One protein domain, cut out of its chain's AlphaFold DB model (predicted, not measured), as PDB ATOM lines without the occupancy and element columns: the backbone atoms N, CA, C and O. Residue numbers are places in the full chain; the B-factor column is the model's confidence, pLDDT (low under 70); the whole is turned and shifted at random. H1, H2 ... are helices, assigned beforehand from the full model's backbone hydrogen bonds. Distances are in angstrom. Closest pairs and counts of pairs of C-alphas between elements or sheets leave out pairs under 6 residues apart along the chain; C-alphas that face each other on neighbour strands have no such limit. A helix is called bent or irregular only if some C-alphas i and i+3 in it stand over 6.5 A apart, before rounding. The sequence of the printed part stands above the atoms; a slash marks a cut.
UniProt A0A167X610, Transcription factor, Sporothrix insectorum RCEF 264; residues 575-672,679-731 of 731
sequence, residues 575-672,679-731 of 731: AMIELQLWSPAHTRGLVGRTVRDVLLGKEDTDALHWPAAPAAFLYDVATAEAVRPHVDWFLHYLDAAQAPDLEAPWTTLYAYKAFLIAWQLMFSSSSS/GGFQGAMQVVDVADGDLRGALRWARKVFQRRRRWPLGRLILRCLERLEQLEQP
ATOM      1  N   ALA A 575      91.571 221.919 286.099       94.75
ATOM      2  CA  ALA A 575      92.205 221.709 287.403       94.75
ATOM      3  C   ALA A 575      93.724 221.563 287.281       94.75
ATOM      4  O   ALA A 575      94.476 222.186 288.032       94.75
ATOM      5  N   MET A 576      94.177 220.783 286.300       94.31
ATOM      6  CA  MET A 576      95.597 220.565 286.036       94.31
ATOM      7  C   MET A 576      96.299 221.855 285.583       94.31
ATOM      8  O   MET A 576      97.379 222.169 286.098       94.31
ATOM      9  N   ILE A 577      95.652 222.649 284.716       93.62
ATOM     10  CA  ILE A 577      96.104 224.003 284.342       93.62
ATOM     11  C   ILE A 577      96.222 224.898 285.586       93.62
ATOM     12  O   ILE A 577      97.234 225.575 285.762       93.62
ATOM     13  N   GLU A 578      95.216 224.900 286.463       90.12
ATOM     14  CA  GLU A 578      95.174 225.752 287.659       90.12
ATOM     15  C   GLU A 578      96.181 225.344 288.740       90.12
ATOM     16  O   GLU A 578      96.639 226.216 289.475       90.12
ATOM     17  N   LEU A 579      96.573 224.066 288.833       90.25
ATOM     18  CA  LEU A 579      97.661 223.652 289.726       90.25
ATOM     19  C   LEU A 579      99.029 224.144 289.245       90.25
ATOM     20  O   LEU A 579      99.830 224.585 290.067       90.25
ATOM     21  N   GLN A 580      99.312 224.095 287.936       88.06
ATOM     22  CA  GLN A 580     100.586 224.618 287.425       88.06
ATOM     23  C   GLN A 580     100.581 226.162 287.447       88.06
ATOM     24  O   GLN A 580     101.523 226.788 287.928       88.06
ATOM     25  N   LEU A 581      99.482 226.794 287.020       86.69
ATOM     26  CA  LEU A 581      99.306 228.253 286.976       86.69
ATOM     27  C   LEU A 581      98.620 228.811 288.241       86.69
ATOM     28  O   LEU A 581      97.820 229.750 288.178       86.69
ATOM     29  N   TRP A 582      98.964 228.252 289.406       81.06
ATOM     30  CA  TRP A 582      98.331 228.532 290.703       81.06
ATOM     31  C   TRP A 582      98.282 230.025 291.056       81.06
ATOM     32  O   TRP A 582      97.255 230.508 291.536       81.06
ATOM     33  N   SER A 583      99.351 230.766 290.747       79.50
ATOM     34  CA  SER A 583      99.423 232.223 290.897       79.50
ATOM     35  C   SER A 583      98.991 232.963 289.624       79.50
ATOM     36  O   SER A 583      99.485 232.648 288.536       79.50
ATOM     37  N   PRO A 584      98.187 234.042 289.726       77.19
ATOM     38  CA  PRO A 584      97.925 234.945 288.603       77.19
ATOM     39  C   PRO A 584      99.194 235.546 287.976       77.19
ATOM     40  O   PRO A 584      99.159 235.951 286.811       77.19
ATOM     41  N   ALA A 585     100.311 235.604 288.715       76.31
ATOM     42  CA  ALA A 585     101.563 236.220 288.277       76.31
ATOM     43  C   ALA A 585     102.154 235.588 287.005       76.31
ATOM     44  O   ALA A 585     102.670 236.332 286.172       76.31
ATOM     45  N   HIS A 586     102.009 234.270 286.806       78.38
ATOM     46  CA  HIS A 586     102.488 233.563 285.605       78.38
ATOM     47  C   HIS A 586     101.917 234.189 284.316       78.38
ATOM     48  O   HIS A 586     102.639 234.513 283.374       78.38
ATOM     49  N   THR A 587     100.617 234.499 284.345       78.12
ATOM     50  CA  THR A 587      99.866 235.153 283.256       78.12
ATOM     51  C   THR A 587     100.029 236.685 283.220       78.12
ATOM     52  O   THR A 587      99.355 237.357 282.438       78.12
ATOM     53  N   ARG A 588     100.836 237.281 284.116       72.69
ATOM     54  CA  ARG A 588     100.794 238.714 284.511       72.69
ATOM     55  C   ARG A 588      99.379 239.231 284.822       72.69
ATOM     56  O   ARG A 588      99.009 240.368 284.513       72.69
ATOM     57  N   GLY A 589      98.560 238.367 285.420       76.50
ATOM     58  CA  GLY A 589      97.154 238.626 285.717       76.50
ATOM     59  C   GLY A 589      96.318 238.976 284.484       76.50
ATOM     60  O   GLY A 589      95.313 239.661 284.635       76.50
ATOM     61  N   LEU A 590      96.735 238.594 283.272       79.38
ATOM     62  CA  LEU A 590      96.014 238.896 282.035       79.38
ATOM     63  C   LEU A 590      94.732 238.062 281.939       79.38
ATOM     64  O   LEU A 590      93.628 238.604 281.932       79.38
ATOM     65  N   VAL A 591      94.895 236.737 281.959       82.12
ATOM     66  CA  VAL A 591      93.813 235.740 281.985       82.12
ATOM     67  C   VAL A 591      92.852 236.020 283.142       82.12
ATOM     68  O   VAL A 591      91.640 236.055 282.971       82.12
ATOM     69  N   GLY A 592      93.403 236.298 284.329       77.31
ATOM     70  CA  GLY A 592      92.616 236.596 285.526       77.31
ATOM     71  C   GLY A 592      91.913 237.959 285.522       77.31
ATOM     72  O   GLY A 592      91.018 238.147 286.339       77.31
ATOM     73  N   ARG A 593      92.297 238.907 284.654       77.31
ATOM     74  CA  ARG A 593      91.556 240.163 284.422       77.31
ATOM     75  C   ARG A 593      90.472 239.946 283.379       77.31
ATOM     76  O   ARG A 593      89.304 239.994 283.729       77.31
ATOM     77  N   THR A 594      90.853 239.549 282.168       78.19
ATOM     78  CA  THR A 594      89.933 239.330 281.037       78.19
ATOM     79  C   THR A 594      88.747 238.412 281.363       78.19
ATOM     80  O   THR A 594      87.626 238.733 280.984       78.19
ATOM     81  N   VAL A 595      88.941 237.322 282.120       80.94
ATOM     82  CA  VAL A 595      87.835 236.458 282.590       80.94
ATOM     83  C   VAL A 595      86.895 237.187 283.565       80.94
ATOM     84  O   VAL A 595      85.678 237.054 283.453       80.94
ATOM     85  N   ARG A 596      87.433 237.997 284.487       78.75
ATOM     86  CA  ARG A 596      86.636 238.831 285.406       78.75
ATOM     87  C   ARG A 596      85.896 239.940 284.661       78.75
ATOM     88  O   ARG A 596      84.744 240.200 284.981       78.75
ATOM     89  N   ASP A 597      86.540 240.578 283.691       75.75
ATOM     90  CA  ASP A 597      85.973 241.696 282.934       75.75
ATOM     91  C   ASP A 597      84.813 241.218 282.036       75.75
ATOM     92  O   ASP A 597      83.780 241.884 281.964       75.75
ATOM     93  N   VAL A 598      84.937 240.014 281.455       77.62
ATOM     94  CA  VAL A 598      83.845 239.288 280.776       77.62
ATOM     95  C   VAL A 598      82.690 238.984 281.737       77.62
ATOM     96  O   VAL A 598      81.551 239.324 281.436       77.62
ATOM     97  N   LEU A 599      82.958 238.376 282.897       75.56
ATOM     98  CA  LEU A 599      81.911 237.971 283.850       75.56
ATOM     99  C   LEU A 599      81.163 239.150 284.478       75.56
ATOM    100  O   LEU A 599      79.937 239.134 284.550       75.56
ATOM    101  N   LEU A 600      81.896 240.176 284.915       73.25
ATOM    102  CA  LEU A 600      81.326 241.397 285.492       73.25
ATOM    103  C   LEU A 600      80.753 242.343 284.428       73.25
ATOM    104  O   LEU A 600      80.199 243.378 284.784       73.25
ATOM    105  N   GLY A 601      80.904 242.018 283.139       64.06
ATOM    106  CA  GLY A 601      80.262 242.732 282.040       64.06
ATOM    107  C   GLY A 601      80.633 244.209 281.921       64.06
ATOM    108  O   GLY A 601      79.812 245.006 281.476       64.06
ATOM    109  N   LYS A 602      81.839 244.595 282.351       59.41
ATOM    110  CA  LYS A 602      82.258 246.001 282.380       59.41
ATOM    111  C   LYS A 602      82.584 246.487 280.970       59.41
ATOM    112  O   LYS A 602      83.707 246.341 280.493       59.41
ATOM    113  N   GLU A 603      81.589 247.059 280.298       51.53
ATOM    114  CA  GLU A 603      81.766 247.615 278.948       51.53
ATOM    115  C   GLU A 603      82.648 248.879 278.954       51.53
ATOM    116  O   GLU A 603      83.376 249.138 277.986       51.53
ATOM    117  N   ASP A 604      82.611 249.588 280.086       46.88
ATOM    118  CA  ASP A 604      83.197 250.893 280.383       46.88
ATOM    119  C   ASP A 604      84.699 250.826 280.736       46.88
ATOM    120  O   ASP A 604      85.097 250.106 281.654       46.88
ATOM    121  N   THR A 605      85.620 251.568 280.120       49.09
ATOM    122  CA  THR A 605      85.717 252.095 278.734       49.09
ATOM    123  C   THR A 605      87.210 252.325 278.448       49.09
ATOM    124  O   THR A 605      87.749 251.759 277.502       49.09
ATOM    125  N   ASP A 606      87.900 253.046 279.346       42.78
ATOM    126  CA  ASP A 606      89.348 253.350 279.278       42.78
ATOM    127  C   ASP A 606      90.245 252.375 280.077       42.78
ATOM    128  O   ASP A 606      91.468 252.357 279.929       42.78
ATOM    129  N   ALA A 607      89.666 251.570 280.975       42.03
ATOM    130  CA  ALA A 607      90.415 250.871 282.028       42.03
ATOM    131  C   ALA A 607      91.089 249.550 281.603       42.03
ATOM    132  O   ALA A 607      91.822 248.953 282.401       42.03
ATOM    133  N   LEU A 608      90.885 249.079 280.365       45.00
ATOM    134  CA  LEU A 608      91.534 247.867 279.862       45.00
ATOM    135  C   LEU A 608      92.994 248.160 279.468       45.00
ATOM    136  O   LEU A 608      93.364 248.103 278.298       45.00
ATOM    137  N   HIS A 609      93.844 248.435 280.465       45.75
ATOM    138  CA  HIS A 609      95.300 248.454 280.313       45.75
ATOM    139  C   HIS A 609      95.826 247.044 280.005       45.75
ATOM    140  O   HIS A 609      96.385 246.319 280.844       45.75
ATOM    141  N   TRP A 610      95.658 246.684 278.737       50.53
ATOM    142  CA  TRP A 610      96.585 245.841 278.022       50.53
ATOM    143  C   TRP A 610      98.001 246.414 278.180       50.53
ATOM    144  O   TRP A 610      98.171 247.633 278.078       50.53
ATOM    145  N   PRO A 611      99.029 245.600 278.474       48.72
ATOM    146  CA  PRO A 611     100.391 246.111 278.491       48.72
ATOM    147  C   PRO A 611     100.762 246.592 277.080       48.72
ATOM    148  O   PRO A 611     100.592 245.855 276.113       48.72
ATOM    149  N   ALA A 612     101.286 247.816 276.961       43.50
ATOM    150  CA  ALA A 612     101.565 248.480 275.674       43.50
ATOM    151  C   ALA A 612     102.622 247.777 274.787       43.50
ATOM    152  O   ALA A 612     102.873 248.196 273.663       43.50
ATOM    153  N   ALA A 613     103.225 246.700 275.288       47.34
ATOM    154  CA  ALA A 613     103.806 245.635 274.488       47.34
ATOM    155  C   ALA A 613     103.316 244.293 275.065       47.34
ATOM    156  O   ALA A 613     103.191 244.183 276.294       47.34
ATOM    157  N   PRO A 614     103.063 243.262 274.237       48.75
ATOM    158  CA  PRO A 614     102.648 241.951 274.719       48.75
ATOM    159  C   PRO A 614     103.748 241.341 275.596       48.75
ATOM    160  O   PRO A 614     104.813 240.929 275.140       48.75
ATOM    161  N   ALA A 615     103.508 241.345 276.905       48.59
ATOM    162  CA  ALA A 615     104.528 241.015 277.882       48.59
ATOM    163  C   ALA A 615     104.656 239.486 278.026       48.59
ATOM    164  O   ALA A 615     103.839 238.864 278.710       48.59
ATOM    165  N   ALA A 616     105.703 238.915 277.417       52.03
ATOM    166  CA  ALA A 616     105.990 237.475 277.338       52.03
ATOM    167  C   ALA A 616     105.857 236.731 278.679       52.03
ATOM    168  O   ALA A 616     106.403 237.185 279.689       52.03
ATOM    169  N   PHE A 617     105.116 235.618 278.670       56.31
ATOM    170  CA  PHE A 617     104.679 234.808 279.820       56.31
ATOM    171  C   PHE A 617     105.779 234.604 280.892       56.31
ATOM    172  O   PHE A 617     106.955 234.464 280.561       56.31
ATOM    173  N   LEU A 618     105.427 234.617 282.185       56.94
ATOM    174  CA  LEU A 618     106.392 234.443 283.287       56.94
ATOM    175  C   LEU A 618     106.419 232.981 283.747       56.94
ATOM    176  O   LEU A 618     105.691 232.607 284.665       56.94
ATOM    177  N   TYR A 619     107.251 232.171 283.093       64.56
ATOM    178  CA  TYR A 619     107.324 230.720 283.278       64.56
ATOM    179  C   TYR A 619     108.748 230.182 283.055       64.56
ATOM    180  O   TYR A 619     109.579 230.851 282.439       64.56
ATOM    181  N   ASP A 620     109.012 228.969 283.541       68.31
ATOM    182  CA  ASP A 620     110.094 228.111 283.058       68.31
ATOM    183  C   ASP A 620     109.548 227.107 282.029       68.31
ATOM    184  O   ASP A 620     108.358 226.793 282.034       68.31
ATOM    185  N   VAL A 621     110.397 226.595 281.130       76.19
ATOM    186  CA  VAL A 621     109.958 225.733 280.008       76.19
ATOM    187  C   VAL A 621     109.106 224.550 280.496       76.19
ATOM    188  O   VAL A 621     108.048 224.280 279.928       76.19
ATOM    189  N   ALA A 622     109.502 223.939 281.617       80.75
ATOM    190  CA  ALA A 622     108.796 222.831 282.255       80.75
ATOM    191  C   ALA A 622     107.336 223.160 282.626       80.75
ATOM    192  O   ALA A 622     106.462 222.311 282.458       80.75
ATOM    193  N   THR A 623     107.032 224.383 283.084       82.81
ATOM    194  CA  THR A 623     105.651 224.786 283.403       82.81
ATOM    195  C   THR A 623     104.762 224.819 282.155       82.81
ATOM    196  O   THR A 623     103.615 224.383 282.225       82.81
ATOM    197  N   ALA A 624     105.259 225.280 281.001       82.31
ATOM    198  CA  ALA A 624     104.466 225.253 279.766       82.31
ATOM    199  C   ALA A 624     104.350 223.844 279.181       82.31
ATOM    200  O   ALA A 624     103.271 223.469 278.735       82.31
ATOM    201  N   GLU A 625     105.407 223.030 279.242       86.56
ATOM    202  CA  GLU A 625     105.340 221.618 278.843       86.56
ATOM    203  C   GLU A 625     104.336 220.823 279.691       86.56
ATOM    204  O   GLU A 625     103.615 219.986 279.152       86.56
ATOM    205  N   ALA A 626     104.232 221.127 280.990       89.25
ATOM    206  CA  ALA A 626     103.245 220.533 281.891       89.25
ATOM    207  C   ALA A 626     101.812 221.055 281.672       89.25
ATOM    208  O   ALA A 626     100.859 220.342 281.969       89.25
ATOM    209  N   VAL A 627     101.639 222.284 281.172       91.44
ATOM    210  CA  VAL A 627     100.322 222.892 280.892       91.44
ATOM    211  C   VAL A 627      99.799 222.538 279.497       91.44
ATOM    212  O   VAL A 627      98.588 222.373 279.339       91.44
ATOM    213  N   ARG A 628     100.684 222.392 278.499       90.88
ATOM    214  CA  ARG A 628     100.331 222.190 277.083       90.88
ATOM    215  C   ARG A 628      99.285 221.085 276.865       90.88
ATOM    216  O   ARG A 628      98.261 221.426 276.289       90.88
ATOM    217  N   PRO A 629      99.424 219.837 277.362       94.06
ATOM    218  CA  PRO A 629      98.455 218.771 277.064       94.06
ATOM    219  C   PRO A 629      97.014 219.102 277.483       94.06
ATOM    220  O   PRO A 629      96.060 218.716 276.811       94.06
ATOM    221  N   HIS A 630      96.863 219.850 278.577       95.44
ATOM    222  CA  HIS A 630      95.572 220.267 279.118       95.44
ATOM    223  C   HIS A 630      94.985 221.458 278.343       95.44
ATOM    224  O   HIS A 630      93.772 221.563 278.173       95.44
ATOM    225  N   VAL A 631      95.839 222.352 277.832       95.62
ATOM    226  CA  VAL A 631      95.441 223.439 276.921       95.62
ATOM    227  C   VAL A 631      95.057 222.884 275.547       95.62
ATOM    228  O   VAL A 631      93.998 223.233 275.029       95.62
ATOM    229  N   ASP A 632      95.856 221.967 275.004       95.25
ATOM    230  CA  ASP A 632      95.627 221.270 273.736       95.25
ATOM    231  C   ASP A 632      94.271 220.553 273.721       95.25
ATOM    232  O   ASP A 632      93.541 220.633 272.731       95.25
ATOM    233  N   TRP A 633      93.883 219.934 274.844       95.50
ATOM    234  CA  TRP A 633      92.553 219.346 275.024       95.50
ATOM    235  C   TRP A 633      91.431 220.366 274.787       95.50
ATOM    236  O   TRP A 633      90.496 220.092 274.034       95.50
ATOM    237  N   PHE A 634      91.537 221.571 275.361       96.25
ATOM    238  CA  PHE A 634      90.555 222.640 275.147       96.25
ATOM    239  C   PHE A 634      90.579 223.200 273.718       96.25
ATOM    240  O   PHE A 634      89.525 223.576 273.205       96.25
ATOM    241  N   LEU A 635      91.741 223.251 273.061       95.44
ATOM    242  CA  LEU A 635      91.853 223.704 271.671       95.44
ATOM    243  C   LEU A 635      91.195 222.704 270.704       95.44
ATOM    244  O   LEU A 635      90.346 223.099 269.902       95.44
ATOM    245  N   HIS A 636      91.494 221.407 270.839       94.00
ATOM    246  CA  HIS A 636      90.793 220.338 270.117       94.00
ATOM    247  C   HIS A 636      89.286 220.345 270.410       94.00
ATOM    248  O   HIS A 636      88.482 220.277 269.479       94.00
ATOM    249  N   TYR A 637      88.891 220.473 271.682       92.06
ATOM    250  CA  TYR A 637      87.485 220.558 272.077       92.06
ATOM    251  C   TYR A 637      86.762 221.716 271.375       92.06
ATOM    252  O   TYR A 637      85.676 221.526 270.827       92.06
ATOM    253  N   LEU A 638      87.367 222.908 271.341       91.94
ATOM    254  CA  LEU A 638      86.777 224.086 270.709       91.94
ATOM    255  C   LEU A 638      86.552 223.917 269.202       91.94
ATOM    256  O   LEU A 638      85.506 224.351 268.714       91.94
ATOM    257  N   ASP A 639      87.478 223.292 268.465       90.00
ATOM    258  CA  ASP A 639      87.289 223.084 267.023       90.00
ATOM    259  C   ASP A 639      86.310 221.933 266.723       90.00
ATOM    260  O   ASP A 639      85.452 222.088 265.847       90.00
ATOM    261  N   ALA A 640      86.335 220.853 267.515       87.94
ATOM    262  CA  ALA A 640      85.433 219.704 267.383       87.94
ATOM    263  C   ALA A 640      83.979 219.985 267.819       87.94
ATOM    264  O   ALA A 640      83.045 219.439 267.231       87.94
ATOM    265  N   ALA A 641      83.753 220.845 268.820       83.75
ATOM    266  CA  ALA A 641      82.422 221.153 269.352       83.75
ATOM    267  C   ALA A 641      81.600 222.029 268.388       83.75
ATOM    268  O   ALA A 641      81.637 223.263 268.456       83.75
ATOM    269  N   GLN A 642      80.871 221.397 267.463       77.50
ATOM    270  CA  GLN A 642      80.067 222.093 266.448       77.50
ATOM    271  C   GLN A 642      78.777 222.710 267.017       77.50
ATOM    272  O   GLN A 642      78.445 223.835 266.647       77.50
ATOM    273  N   ALA A 643      78.101 222.017 267.941       77.31
ATOM    274  CA  ALA A 643      76.910 222.494 268.649       77.31
ATOM    275  C   ALA A 643      77.221 222.643 270.156       77.31
ATOM    276  O   ALA A 643      77.484 221.633 270.814       77.31
ATOM    277  N   PRO A 644      77.243 223.868 270.717       81.31
ATOM    278  CA  PRO A 644      77.557 224.101 272.129       81.31
ATOM    279  C   PRO A 644      76.358 223.896 273.067       81.31
ATOM    280  O   PRO A 644      76.527 223.957 274.277       81.31
ATOM    281  N   ASP A 645      75.156 223.617 272.556       81.31
ATOM    282  CA  ASP A 645      73.930 223.491 273.361       81.31
ATOM    283  C   ASP A 645      73.957 222.317 274.369       81.31
ATOM    284  O   ASP A 645      73.041 222.169 275.174       81.31
ATOM    285  N   LEU A 646      75.012 221.493 274.352       83.94
ATOM    286  CA  LEU A 646      75.284 220.404 275.296       83.94
ATOM    287  C   LEU A 646      76.573 220.617 276.127       83.94
ATOM    288  O   LEU A 646      77.109 219.659 276.680       83.94
ATOM    289  N   GLU A 647      77.093 221.846 276.237       89.19
ATOM    290  CA  GLU A 647      78.135 222.197 277.219       89.19
ATOM    291  C   GLU A 647      77.549 222.968 278.416       89.19
ATOM    292  O   GLU A 647      76.626 223.771 278.278       89.19
ATOM    293  N   ALA A 648      78.122 222.768 279.607       90.75
ATOM    294  CA  ALA A 648      77.857 223.657 280.736       90.75
ATOM    295  C   ALA A 648      78.474 225.037 280.439       90.75
ATOM    296  O   ALA A 648      79.630 225.077 280.001       90.75
ATOM    297  N   PRO A 649      77.801 226.170 280.709       90.25
ATOM    298  CA  PRO A 649      78.224 227.482 280.207       90.25
ATOM    299  C   PRO A 649      79.592 227.940 280.743       90.25
ATOM    300  O   PRO A 649      80.289 228.719 280.095       90.25
ATOM    301  N   TRP A 650      80.040 227.433 281.897       90.94
ATOM    302  CA  TRP A 650      81.387 227.699 282.424       90.94
ATOM    303  C   TRP A 650      82.500 226.963 281.657       90.94
ATOM    304  O   TRP A 650      83.647 227.401 281.693       90.94
ATOM    305  N   THR A 651      82.177 225.920 280.887       92.62
ATOM    306  CA  THR A 651      83.115 225.254 279.961       92.62
ATOM    307  C   THR A 651      83.607 226.229 278.892       92.62
ATOM    308  O   THR A 651      84.801 226.254 278.598       92.62
ATOM    309  N   THR A 652      82.739 227.127 278.405       92.06
ATOM    310  CA  THR A 652      83.133 228.241 277.522       92.06
ATOM    311  C   THR A 652      84.188 229.145 278.180       92.06
ATOM    312  O   THR A 652      85.137 229.557 277.512       92.06
ATOM    313  N   LEU A 653      84.089 229.426 279.488       91.75
ATOM    314  CA  LEU A 653      85.091 230.223 280.216       91.75
ATOM    315  C   LEU A 653      86.402 229.465 280.437       91.75
ATOM    316  O   LEU A 653      87.469 230.054 280.271       91.75
ATOM    317  N   TYR A 654      86.343 228.174 280.774       94.06
ATOM    318  CA  TYR A 654      87.531 227.322 280.879       94.06
ATOM    319  C   TYR A 654      88.278 227.239 279.535       94.06
ATOM    320  O   TYR A 654      89.491 227.436 279.489       94.06
ATOM    321  N   ALA A 655      87.548 227.062 278.431       94.56
ATOM    322  CA  ALA A 655      88.103 227.013 277.084       94.56
ATOM    323  C   ALA A 655      88.659 228.373 276.615       94.56
ATOM    324  O   ALA A 655      89.740 228.428 276.031       94.56
ATOM    325  N   TYR A 656      87.980 229.488 276.917       94.00
ATOM    326  CA  TYR A 656      88.490 230.841 276.640       94.00
ATOM    327  C   TYR A 656      89.771 231.133 277.429       94.00
ATOM    328  O   TYR A 656      90.736 231.673 276.891       94.00
ATOM    329  N   LYS A 657      89.823 230.698 278.691       92.88
ATOM    330  CA  LYS A 657      91.023 230.757 279.523       92.88
ATOM    331  C   LYS A 657      92.175 229.926 278.949       92.88
ATOM    332  O   LYS A 657      93.294 230.431 278.907       92.88
ATOM    333  N   ALA A 658      91.918 228.702 278.492       95.00
ATOM    334  CA  ALA A 658      92.929 227.866 277.845       95.00
ATOM    335  C   ALA A 658      93.455 228.505 276.547       95.00
ATOM    336  O   ALA A 658      94.668 228.592 276.370       95.00
ATOM    337  N   PHE A 659      92.570 229.058 275.705       94.75
ATOM    338  CA  PHE A 659      92.968 229.841 274.531       94.75
ATOM    339  C   PHE A 659      93.874 231.026 274.904       94.75
ATOM    340  O   PHE A 659      94.934 231.190 274.307       94.75
ATOM    341  N   LEU A 660      93.507 231.829 275.910       90.69
ATOM    342  CA  LEU A 660      94.330 232.967 276.335       90.69
ATOM    343  C   LEU A 660      95.714 232.537 276.847       90.69
ATOM    344  O   LEU A 660      96.677 233.278 276.666       90.69
ATOM    345  N   ILE A 661      95.836 231.354 277.459       90.31
ATOM    346  CA  ILE A 661      97.129 230.782 277.866       90.31
ATOM    347  C   ILE A 661      97.942 230.360 276.634       90.31
ATOM    348  O   ILE A 661      99.102 230.750 276.524       90.31
ATOM    349  N   ALA A 662      97.337 229.633 275.688       90.94
ATOM    350  CA  ALA A 662      97.981 229.229 274.434       90.94
ATOM    351  C   ALA A 662      98.512 230.442 273.651       90.94
ATOM    352  O   ALA A 662      99.685 230.518 273.290       90.94
ATOM    353  N   TRP A 663      97.661 231.453 273.494       87.94
ATOM    354  CA  TRP A 663      97.976 232.710 272.831       87.94
ATOM    355  C   TRP A 663      99.041 233.525 273.592       87.94
ATOM    356  O   TRP A 663      99.902 234.135 272.964       87.94
ATOM    357  N   GLN A 664      99.087 233.471 274.934       83.19
ATOM    358  CA  GLN A 664     100.209 234.033 275.706       83.19
ATOM    359  C   GLN A 664     101.542 233.290 275.491       83.19
ATOM    360  O   GLN A 664     102.593 233.932 275.547       83.19
ATOM    361  N   LEU A 665     101.520 231.973 275.256       82.69
ATOM    362  CA  LEU A 665     102.715 231.151 275.010       82.69
ATOM    363  C   LEU A 665     103.324 231.375 273.610       82.69
ATOM    364  O   LEU A 665     104.535 231.220 273.439       82.69
ATOM    365  N   MET A 666     102.518 231.814 272.636       80.12
ATOM    366  CA  MET A 666     102.980 232.182 271.288       80.12
ATOM    367  C   MET A 666     103.881 233.433 271.260       80.12
ATOM    368  O   MET A 666     104.617 233.630 270.291       80.12
ATOM    369  N   PHE A 667     103.861 234.288 272.291       72.94
ATOM    370  CA  PHE A 667     104.697 235.492 272.328       72.94
ATOM    371  C   PHE A 667     106.154 235.182 272.691       72.94
ATOM    372  O   PHE A 667     106.476 234.873 273.841       72.94
ATOM    373  N   SER A 668     107.062 235.376 271.732       56.03
ATOM    374  CA  SER A 668     108.508 235.341 271.977       56.03
ATOM    375  C   SER A 668     108.943 236.407 272.988       56.03
ATOM    376  O   SER A 668     108.551 237.573 272.885       56.03
ATOM    377  N   SER A 669     109.836 236.053 273.910       47.53
ATOM    378  CA  SER A 669     110.475 237.017 274.810       47.53
ATOM    379  C   SER A 669     111.573 237.805 274.086       47.53
ATOM    380  O   SER A 669     112.744 237.429 274.122       47.53
ATOM    381  N   SER A 670     111.214 238.940 273.479       39.94
ATOM    382  CA  SER A 670     112.096 239.859 272.727       39.94
ATOM    383  C   SER A 670     113.153 240.607 273.573       39.94
ATOM    384  O   SER A 670     113.590 241.704 273.230       39.94
ATOM    385  N   SER A 671     113.573 240.028 274.702       40.50
ATOM    386  CA  SER A 671     114.468 240.640 275.689       40.50
ATOM    387  C   SER A 671     115.534 239.674 276.233       40.50
ATOM    388  O   SER A 671     115.941 239.802 277.391       40.50
ATOM    389  N   SER A 672     116.046 238.751 275.409       36.50
ATOM    390  CA  SER A 672     117.374 238.176 275.665       36.50
ATOM    391  C   SER A 672     118.443 238.964 274.906       36.50
ATOM    392  O   SER A 672     118.476 238.955 273.680       36.50
ATOM    393  N   GLY A 679     112.916 232.258 269.960       47.97
ATOM    394  CA  GLY A 679     111.637 231.565 269.775       47.97
ATOM    395  C   GLY A 679     110.560 231.950 270.796       47.97
ATOM    396  O   GLY A 679     110.858 232.432 271.890       47.97
ATOM    397  N   GLY A 680     109.293 231.750 270.424       57.81
ATOM    398  CA  GLY A 680     108.197 231.545 271.383       57.81
ATOM    399  C   GLY A 680     108.165 230.088 271.861       57.81
ATOM    400  O   GLY A 680     109.031 229.295 271.485       57.81
ATOM    401  N   PHE A 681     107.173 229.710 272.670       70.00
ATOM    402  CA  PHE A 681     106.992 228.297 273.015       70.00
ATOM    403  C   PHE A 681     106.488 227.529 271.785       70.00
ATOM    404  O   PHE A 681     105.409 227.829 271.278       70.00
ATOM    405  N   GLN A 682     107.273 226.569 271.288       77.12
ATOM    406  CA  GLN A 682     106.948 225.870 270.043       77.12
ATOM    407  C   GLN A 682     105.750 224.924 270.191       77.12
ATOM    408  O   GLN A 682     105.616 224.193 271.181       77.12
ATOM    409  N   GLY A 683     104.901 224.922 269.168       81.81
ATOM    410  CA  GLY A 683     103.697 224.109 269.081       81.81
ATOM    411  C   GLY A 683     102.505 224.637 269.887       81.81
ATOM    412  O   GLY A 683     101.530 223.907 270.032       81.81
ATOM    413  N   ALA A 684     102.544 225.873 270.406       84.75
ATOM    414  CA  ALA A 684     101.578 226.379 271.396       84.75
ATOM    415  C   ALA A 684     100.105 226.377 270.934       84.75
ATOM    416  O   ALA A 684      99.207 226.346 271.774       84.75
ATOM    417  N   MET A 685      99.852 226.411 269.620       92.38
ATOM    418  CA  MET A 685      98.528 226.191 269.012       92.38
ATOM    419  C   MET A 685      98.581 225.287 267.760       92.38
ATOM    420  O   MET A 685      97.625 225.231 266.982       92.38
ATOM    421  N   GLN A 686      99.669 224.528 267.575       90.06
ATOM    422  CA  GLN A 686      99.860 223.648 266.409       90.06
ATOM    423  C   GLN A 686      98.794 222.542 266.326       90.06
ATOM    424  O   GLN A 686      98.428 222.109 265.239       90.06
ATOM    425  N   VAL A 687      98.247 222.144 267.476       92.69
ATOM    426  CA  VAL A 687      97.124 221.205 267.645       92.69
ATOM    427  C   VAL A 687      95.833 221.606 266.899       92.69
ATOM    428  O   VAL A 687      94.950 220.773 266.695       92.69
ATOM    429  N   VAL A 688      95.720 222.869 266.470       93.12
ATOM    430  CA  VAL A 688      94.609 223.410 265.663       93.12
ATOM    431  C   VAL A 688      95.103 224.143 264.404       93.12
ATOM    432  O   VAL A 688      94.499 225.124 263.968       93.12
ATOM    433  N   ASP A 689      96.217 223.673 263.831       92.31
ATOM    434  CA  ASP A 689      96.851 224.172 262.596       92.31
ATOM    435  C   ASP A 689      97.254 225.665 262.612       92.31
ATOM    436  O   ASP A 689      97.484 226.278 261.565       92.31
ATOM    437  N   VAL A 690      97.390 226.270 263.797       91.88
ATOM    438  CA  VAL A 690      97.912 227.636 263.950       91.88
ATOM    439  C   VAL A 690      99.428 227.582 264.140       91.88
ATOM    440  O   VAL A 690      99.930 226.972 265.083       91.88
ATOM    441  N   ALA A 691     100.161 228.239 263.238       87.38
ATOM    442  CA  ALA A 691     101.619 228.302 263.276       87.38
ATOM    443  C   ALA A 691     102.137 229.193 264.420       87.38
ATOM    444  O   ALA A 691     101.542 230.227 264.739       87.38
ATOM    445  N   ASP A 692     103.284 228.823 264.994       83.81
ATOM    446  CA  ASP A 692     103.934 229.599 266.052       83.81
ATOM    447  C   ASP A 692     104.208 231.040 265.590       83.81
ATOM    448  O   ASP A 692     104.807 231.281 264.541       83.81
ATOM    449  N   GLY A 693     103.742 232.011 266.377       78.31
ATOM    450  CA  GLY A 693     103.833 233.436 266.056       78.31
ATOM    451  C   GLY A 693     102.723 234.003 265.155       78.31
ATOM    452  O   GLY A 693     102.621 235.227 265.079       78.31
ATOM    453  N   ASP A 694     101.840 233.199 264.536       86.75
ATOM    454  CA  ASP A 694     100.648 233.730 263.836       86.75
ATOM    455  C   ASP A 694      99.528 234.079 264.833       86.75
ATOM    456  O   ASP A 694      98.468 233.453 264.893       86.75
ATOM    457  N   LEU A 695      99.773 235.117 265.632       84.75
ATOM    458  CA  LEU A 695      98.848 235.651 266.637       84.75
ATOM    459  C   LEU A 695      97.507 236.081 266.023       84.75
ATOM    460  O   LEU A 695      96.443 235.858 266.605       84.75
ATOM    461  N   ARG A 696      97.541 236.607 264.791       86.00
ATOM    462  CA  ARG A 696      96.343 236.952 264.016       86.00
ATOM    463  C   ARG A 696      95.623 235.704 263.506       86.00
ATOM    464  O   ARG A 696      94.403 235.714 263.378       86.00
ATOM    465  N   GLY A 697      96.330 234.618 263.204       89.81
ATOM    466  CA  GLY A 697      95.768 233.282 262.975       89.81
ATOM    467  C   GLY A 697      95.049 232.751 264.204       89.81
ATOM    468  O   GLY A 697      93.877 232.395 264.108       89.81
ATOM    469  N   ALA A 698      95.702 232.807 265.363       91.12
ATOM    470  CA  ALA A 698      95.125 232.418 266.643       91.12
ATOM    471  C   ALA A 698      93.852 233.215 266.989       91.12
ATOM    472  O   ALA A 698      92.839 232.616 267.347       91.12
ATOM    473  N   LEU A 699      93.852 234.544 266.813       91.69
ATOM    474  CA  LEU A 699      92.660 235.380 267.023       91.69
ATOM    475  C   LEU A 699      91.540 235.060 266.018       91.69
ATOM    476  O   LEU A 699      90.390 234.887 266.426       91.69
ATOM    477  N   ARG A 700      91.847 234.894 264.721       92.75
ATOM    478  CA  ARG A 700      90.861 234.471 263.702       92.75
ATOM    479  C   ARG A 700      90.265 233.092 264.014       92.75
ATOM    480  O   ARG A 700      89.053 232.909 263.887       92.75
ATOM    481  N   TRP A 701      91.089 232.140 264.456       95.19
ATOM    482  CA  TRP A 701      90.650 230.815 264.900       95.19
ATOM    483  C   TRP A 701      89.751 230.909 266.141       95.19
ATOM    484  O   TRP A 701      88.651 230.358 266.138       95.19
ATOM    485  N   ALA A 702      90.148 231.682 267.157       94.81
ATOM    486  CA  ALA A 702      89.353 231.882 268.366       94.81
ATOM    487  C   ALA A 702      87.980 232.480 268.029       94.81
ATOM    488  O   ALA A 702      86.947 231.962 268.454       94.81
ATOM    489  N   ARG A 703      87.942 233.513 267.178       94.25
ATOM    490  CA  ARG A 703      86.686 234.089 266.679       94.25
ATOM    491  C   ARG A 703      85.814 233.036 265.982       94.25
ATOM    492  O   ARG A 703      84.631 232.958 266.298       94.25
ATOM    493  N   LYS A 704      86.372 232.183 265.109       94.06
ATOM    494  CA  LYS A 704      85.653 231.075 264.433       94.06
ATOM    495  C   LYS A 704      84.987 230.111 265.432       94.06
ATOM    496  O   LYS A 704      83.823 229.763 265.236       94.06
ATOM    497  N   VAL A 705      85.685 229.682 266.488       94.44
ATOM    498  CA  VAL A 705      85.155 228.687 267.451       94.44
ATOM    499  C   VAL A 705      84.231 229.291 268.518       94.44
ATOM    500  O   VAL A 705      83.239 228.659 268.892       94.44
ATOM    501  N   PHE A 706      84.474 230.532 268.959       94.25
ATOM    502  CA  PHE A 706      83.583 231.235 269.893       94.25
ATOM    503  C   PHE A 706      82.337 231.826 269.213       94.25
ATOM    504  O   PHE A 706      81.311 231.968 269.874       94.25
ATOM    505  N   GLN A 707      82.346 232.058 267.893       94.00
ATOM    506  CA  GLN A 707      81.149 232.468 267.137       94.00
ATOM    507  C   GLN A 707      79.998 231.458 267.278       94.00
ATOM    508  O   GLN A 707      78.836 231.859 267.310       94.00
ATOM    509  N   ARG A 708      80.311 230.163 267.444       93.19
ATOM    510  CA  ARG A 708      79.324 229.096 267.704       93.19
ATOM    511  C   ARG A 708      78.504 229.358 268.979       93.19
ATOM    512  O   ARG A 708      77.335 229.009 269.036       93.19
ATOM    513  N   ARG A 709      79.090 230.041 269.972       92.00
ATOM    514  CA  ARG A 709      78.499 230.355 271.289       92.00
ATOM    515  C   ARG A 709      77.806 231.725 271.350       92.00
ATOM    516  O   ARG A 709      77.377 232.154 272.418       92.00
ATOM    517  N   ARG A 710      77.653 232.425 270.214       89.19
ATOM    518  CA  ARG A 710      77.077 233.788 270.124       89.19
ATOM    519  C   ARG A 710      75.641 233.914 270.669       89.19
ATOM    520  O   ARG A 710      75.220 235.031 270.980       89.19
ATOM    521  N   ARG A 711      74.895 232.809 270.815       85.50
ATOM    522  CA  ARG A 711      73.557 232.796 271.436       85.50
ATOM    523  C   ARG A 711      73.585 233.230 272.903       85.50
ATOM    524  O   ARG A 711      72.696 233.962 273.333       85.50
ATOM    525  N   TRP A 712      74.629 232.876 273.650       86.38
ATOM    526  CA  TRP A 712      74.763 233.275 275.051       86.38
ATOM    527  C   TRP A 712      75.377 234.679 275.193       86.38
ATOM    528  O   TRP A 712      76.313 235.013 274.457       86.38
ATOM    529  N   PRO A 713      74.929 235.498 276.167       83.62
ATOM    530  CA  PRO A 713      75.545 236.792 276.485       83.62
ATOM    531  C   PRO A 713      77.050 236.686 276.757       83.62
ATOM    532  O   PRO A 713      77.834 237.460 276.208       83.62
ATOM    533  N   LEU A 714      77.465 235.652 277.499       86.50
ATOM    534  CA  LEU A 714      78.864 235.286 277.723       86.50
ATOM    535  C   LEU A 714      79.657 235.113 276.413       86.50
ATOM    536  O   LEU A 714      80.742 235.675 276.264       86.50
ATOM    537  N   GLY A 715      79.111 234.381 275.436       89.19
ATOM    538  CA  GLY A 715      79.757 234.187 274.135       89.19
ATOM    539  C   GLY A 715      79.898 235.498 273.355       89.19
ATOM    540  O   GLY A 715      80.946 235.755 272.763       89.19
ATOM    541  N   ARG A 716      78.890 236.381 273.420       87.75
ATOM    542  CA  ARG A 716      78.967 237.739 272.843       87.75
ATOM    543  C   ARG A 716      80.031 238.603 273.519       87.75
ATOM    544  O   ARG A 716      80.719 239.354 272.834       87.75
ATOM    545  N   LEU A 717      80.193 238.501 274.837       85.94
ATOM    546  CA  LEU A 717      81.244 239.208 275.576       85.94
ATOM    547  C   LEU A 717      82.644 238.718 275.202       85.94
ATOM    548  O   LEU A 717      83.500 239.543 274.899       85.94
ATOM    549  N   ILE A 718      82.856 237.401 275.120       89.19
ATOM    550  CA  ILE A 718      84.128 236.822 274.661       89.19
ATOM    551  C   ILE A 718      84.468 237.301 273.243       89.19
ATOM    552  O   ILE A 718      85.592 237.736 273.001       89.19
ATOM    553  N   LEU A 719      83.499 237.311 272.321       90.50
ATOM    554  CA  LEU A 719      83.698 237.824 270.961       90.50
ATOM    555  C   LEU A 719      84.084 239.313 270.945       90.50
ATOM    556  O   LEU A 719      85.041 239.672 270.261       90.50
ATOM    557  N   ARG A 720      83.421 240.159 271.749       87.00
ATOM    558  CA  ARG A 720      83.777 241.585 271.897       87.00
ATOM    559  C   ARG A 720      85.157 241.790 272.534       87.00
ATOM    560  O   ARG A 720      85.857 242.741 272.189       87.00
ATOM    561  N   CYS A 721      85.591 240.902 273.430       83.88
ATOM    562  CA  CYS A 721      86.961 240.911 273.947       83.88
ATOM    563  C   CYS A 721      87.981 240.532 272.864       83.88
ATOM    564  O   CYS A 721      88.961 241.254 272.703       83.88
ATOM    565  N   LEU A 722      87.739 239.468 272.090       87.38
ATOM    566  CA  LEU A 722      88.605 239.062 270.971       87.38
ATOM    567  C   LEU A 722      88.716 240.163 269.901       87.38
ATOM    568  O   LEU A 722      89.806 240.405 269.389       87.38
ATOM    569  N   GLU A 723      87.627 240.883 269.618       85.25
ATOM    570  CA  GLU A 723      87.622 242.068 268.746       85.25
ATOM    571  C   GLU A 723      88.520 243.197 269.270       85.25
ATOM    572  O   GLU A 723      89.280 243.782 268.498       85.25
ATOM    573  N   ARG A 724      88.491 243.476 270.581       78.00
ATOM    574  CA  ARG A 724      89.396 244.453 271.210       78.00
ATOM    575  C   ARG A 724      90.866 243.993 271.163       78.00
ATOM    576  O   ARG A 724      91.740 244.837 270.995       78.00
ATOM    577  N   LEU A 725      91.159 242.689 271.246       76.56
ATOM    578  CA  LEU A 725      92.528 242.168 271.060       76.56
ATOM    579  C   LEU A 725      93.023 242.354 269.618       76.56
ATOM    580  O   LEU A 725      94.131 242.834 269.407       76.56
ATOM    581  N   GLU A 726      92.184 242.043 268.629       76.75
ATOM    582  CA  GLU A 726      92.505 242.200 267.202       76.75
ATOM    583  C   GLU A 726      92.723 243.673 266.798       76.75
ATOM    584  O   GLU A 726      93.489 243.956 265.880       76.75
ATOM    585  N   GLN A 727      92.100 244.621 267.508       74.38
ATOM    586  CA  GLN A 727      92.365 246.061 267.372       74.38
ATOM    587  C   GLN A 727      93.715 246.477 267.978       74.38
ATOM    588  O   GLN A 727      94.409 247.307 267.396       74.38
ATOM    589  N   LEU A 728      94.117 245.883 269.107       65.81
ATOM    590  CA  LEU A 728      95.398 246.160 269.776       65.81
ATOM    591  C   LEU A 728      96.619 245.572 269.043       65.81
ATOM    592  O   LEU A 728      97.746 245.967 269.331       65.81
ATOM    593  N   GLU A 729      96.411 244.658 268.089       62.75
ATOM    594  CA  GLU A 729      97.455 244.158 267.183       62.75
ATOM    595  C   GLU A 729      97.561 244.944 265.860       62.75
ATOM    596  O   GLU A 729      98.281 244.515 264.951       62.75
ATOM    597  N   GLN A 730      96.855 246.069 265.703       56.06
ATOM    598  CA  GLN A 730      97.000 246.946 264.531       56.06
ATOM    599  C   GLN A 730      98.159 247.946 264.741       56.06
ATOM    600  O   GLN A 730      98.315 248.443 265.856       56.06
ATOM    601  N   PRO A 731      99.004 248.185 263.715       45.62
ATOM    602  CA  PRO A 731     100.224 248.992 263.826       45.62
ATOM    603  C   PRO A 731      99.981 250.509 263.769       45.62
ATOM    604  O   PRO A 731      99.026 250.926 263.076       45.62
TER     605      PRO A 731
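AT A GLANCE: This is residues 575 to 672 and 679 to 731 of the 731 residues of the protein "Transcription factor" of Sporothrix insectorum RCEF 264 (UniProt A0A167X610). Four helices, H3, H5, H6 and H7, form an up-and-down bundle, each running against the one before it in the chain, and a long kinked helix, H4, packs across H5. The short helix H1 packs on H4, while H2 sits at the corner before H3. The printed part has 151 residues with seven named helices, H1 to H7 in chain order, and no named strand; its class is all helix. It is compact, with a radius of gyration of the C-alphas of 14.6 A and spans of 44 by 35 by 29 A.

HOW THE PARTS SIT: Start at H1, residues 575 to 580, which touches residues 623 to 631 of H4, residues 621 to 640; their closest C-alphas, Ile 577 and Val 627, are 5.6 A apart. H2, residues 584 to 587, and H3, residues 590 to 599, only just touch, only at the corner, with 3 pairs of C-alphas within 8 A; the closest are Pro 584 and Gly 592, 6.4 A apart. H3 touches H5, residues 649 to 665, at a shallow tilt of 27 degrees, opposite ways, closest at C-alphas 591 and 657, 6.2 A apart. H4 touches H5 at a steep tilt of 48 degrees, closest at C-alphas 631 and 658, 5.2 A apart. H5 only just touches H6, residues 695 to 709, with 3 pairs of C-alphas within 8 A; the closest are Trp 663 and Ala 698, 6.8 A apart. H6 and H7, residues 713 to 728, form a helical hairpin, closest at C-alphas 709 and 715, 4.9 A apart. Residues 714 to 721 of H7 touch H3, closest at C-alphas 717 and 598, 5.8 A apart. H1 and H6 are apart, as are H4 and H7. Every O i to N i+4 pair is within hydrogen-bond range in H1 and H7, against 5 of 6 in H3, 13 of 16 in H4, 12 of 13 in H5 and 9 of 11 in H6; H2 is too short for such a pair.

IN THESE COORDINATES: Find C-alpha 575 at (92.205, 221.709, 287.403), where H1 begins; it is 8.9 A long, H2 5.7 A and H3 14.2 A. H4 runs 28.2 A from C-alpha 621 at (109.958, 225.733, 280.008), with a kink of 41 degrees near residue 628; it is irregular, C-alphas 626 and 629 being 7.0 A apart. H5 spans 25.3 A, H6 21.5 A and H7 23.0 A, ending at C-alpha 728, (95.398, 246.160, 269.776).

THE WHOLE: The C-alphas farthest apart, Asp 645 and Ser 672, are 45.9 A apart. Residues 673 to 678 are not printed, and C-alphas 672 and 679 are 10.6 A apart across that cut. The link from H3 to H4, residues 600 to 620, is long. Mean pLDDT of the printed part is 79.3; look for values under 70 at residues 601 to 620, 668 to 672, 679 to 680 and 728 to 731.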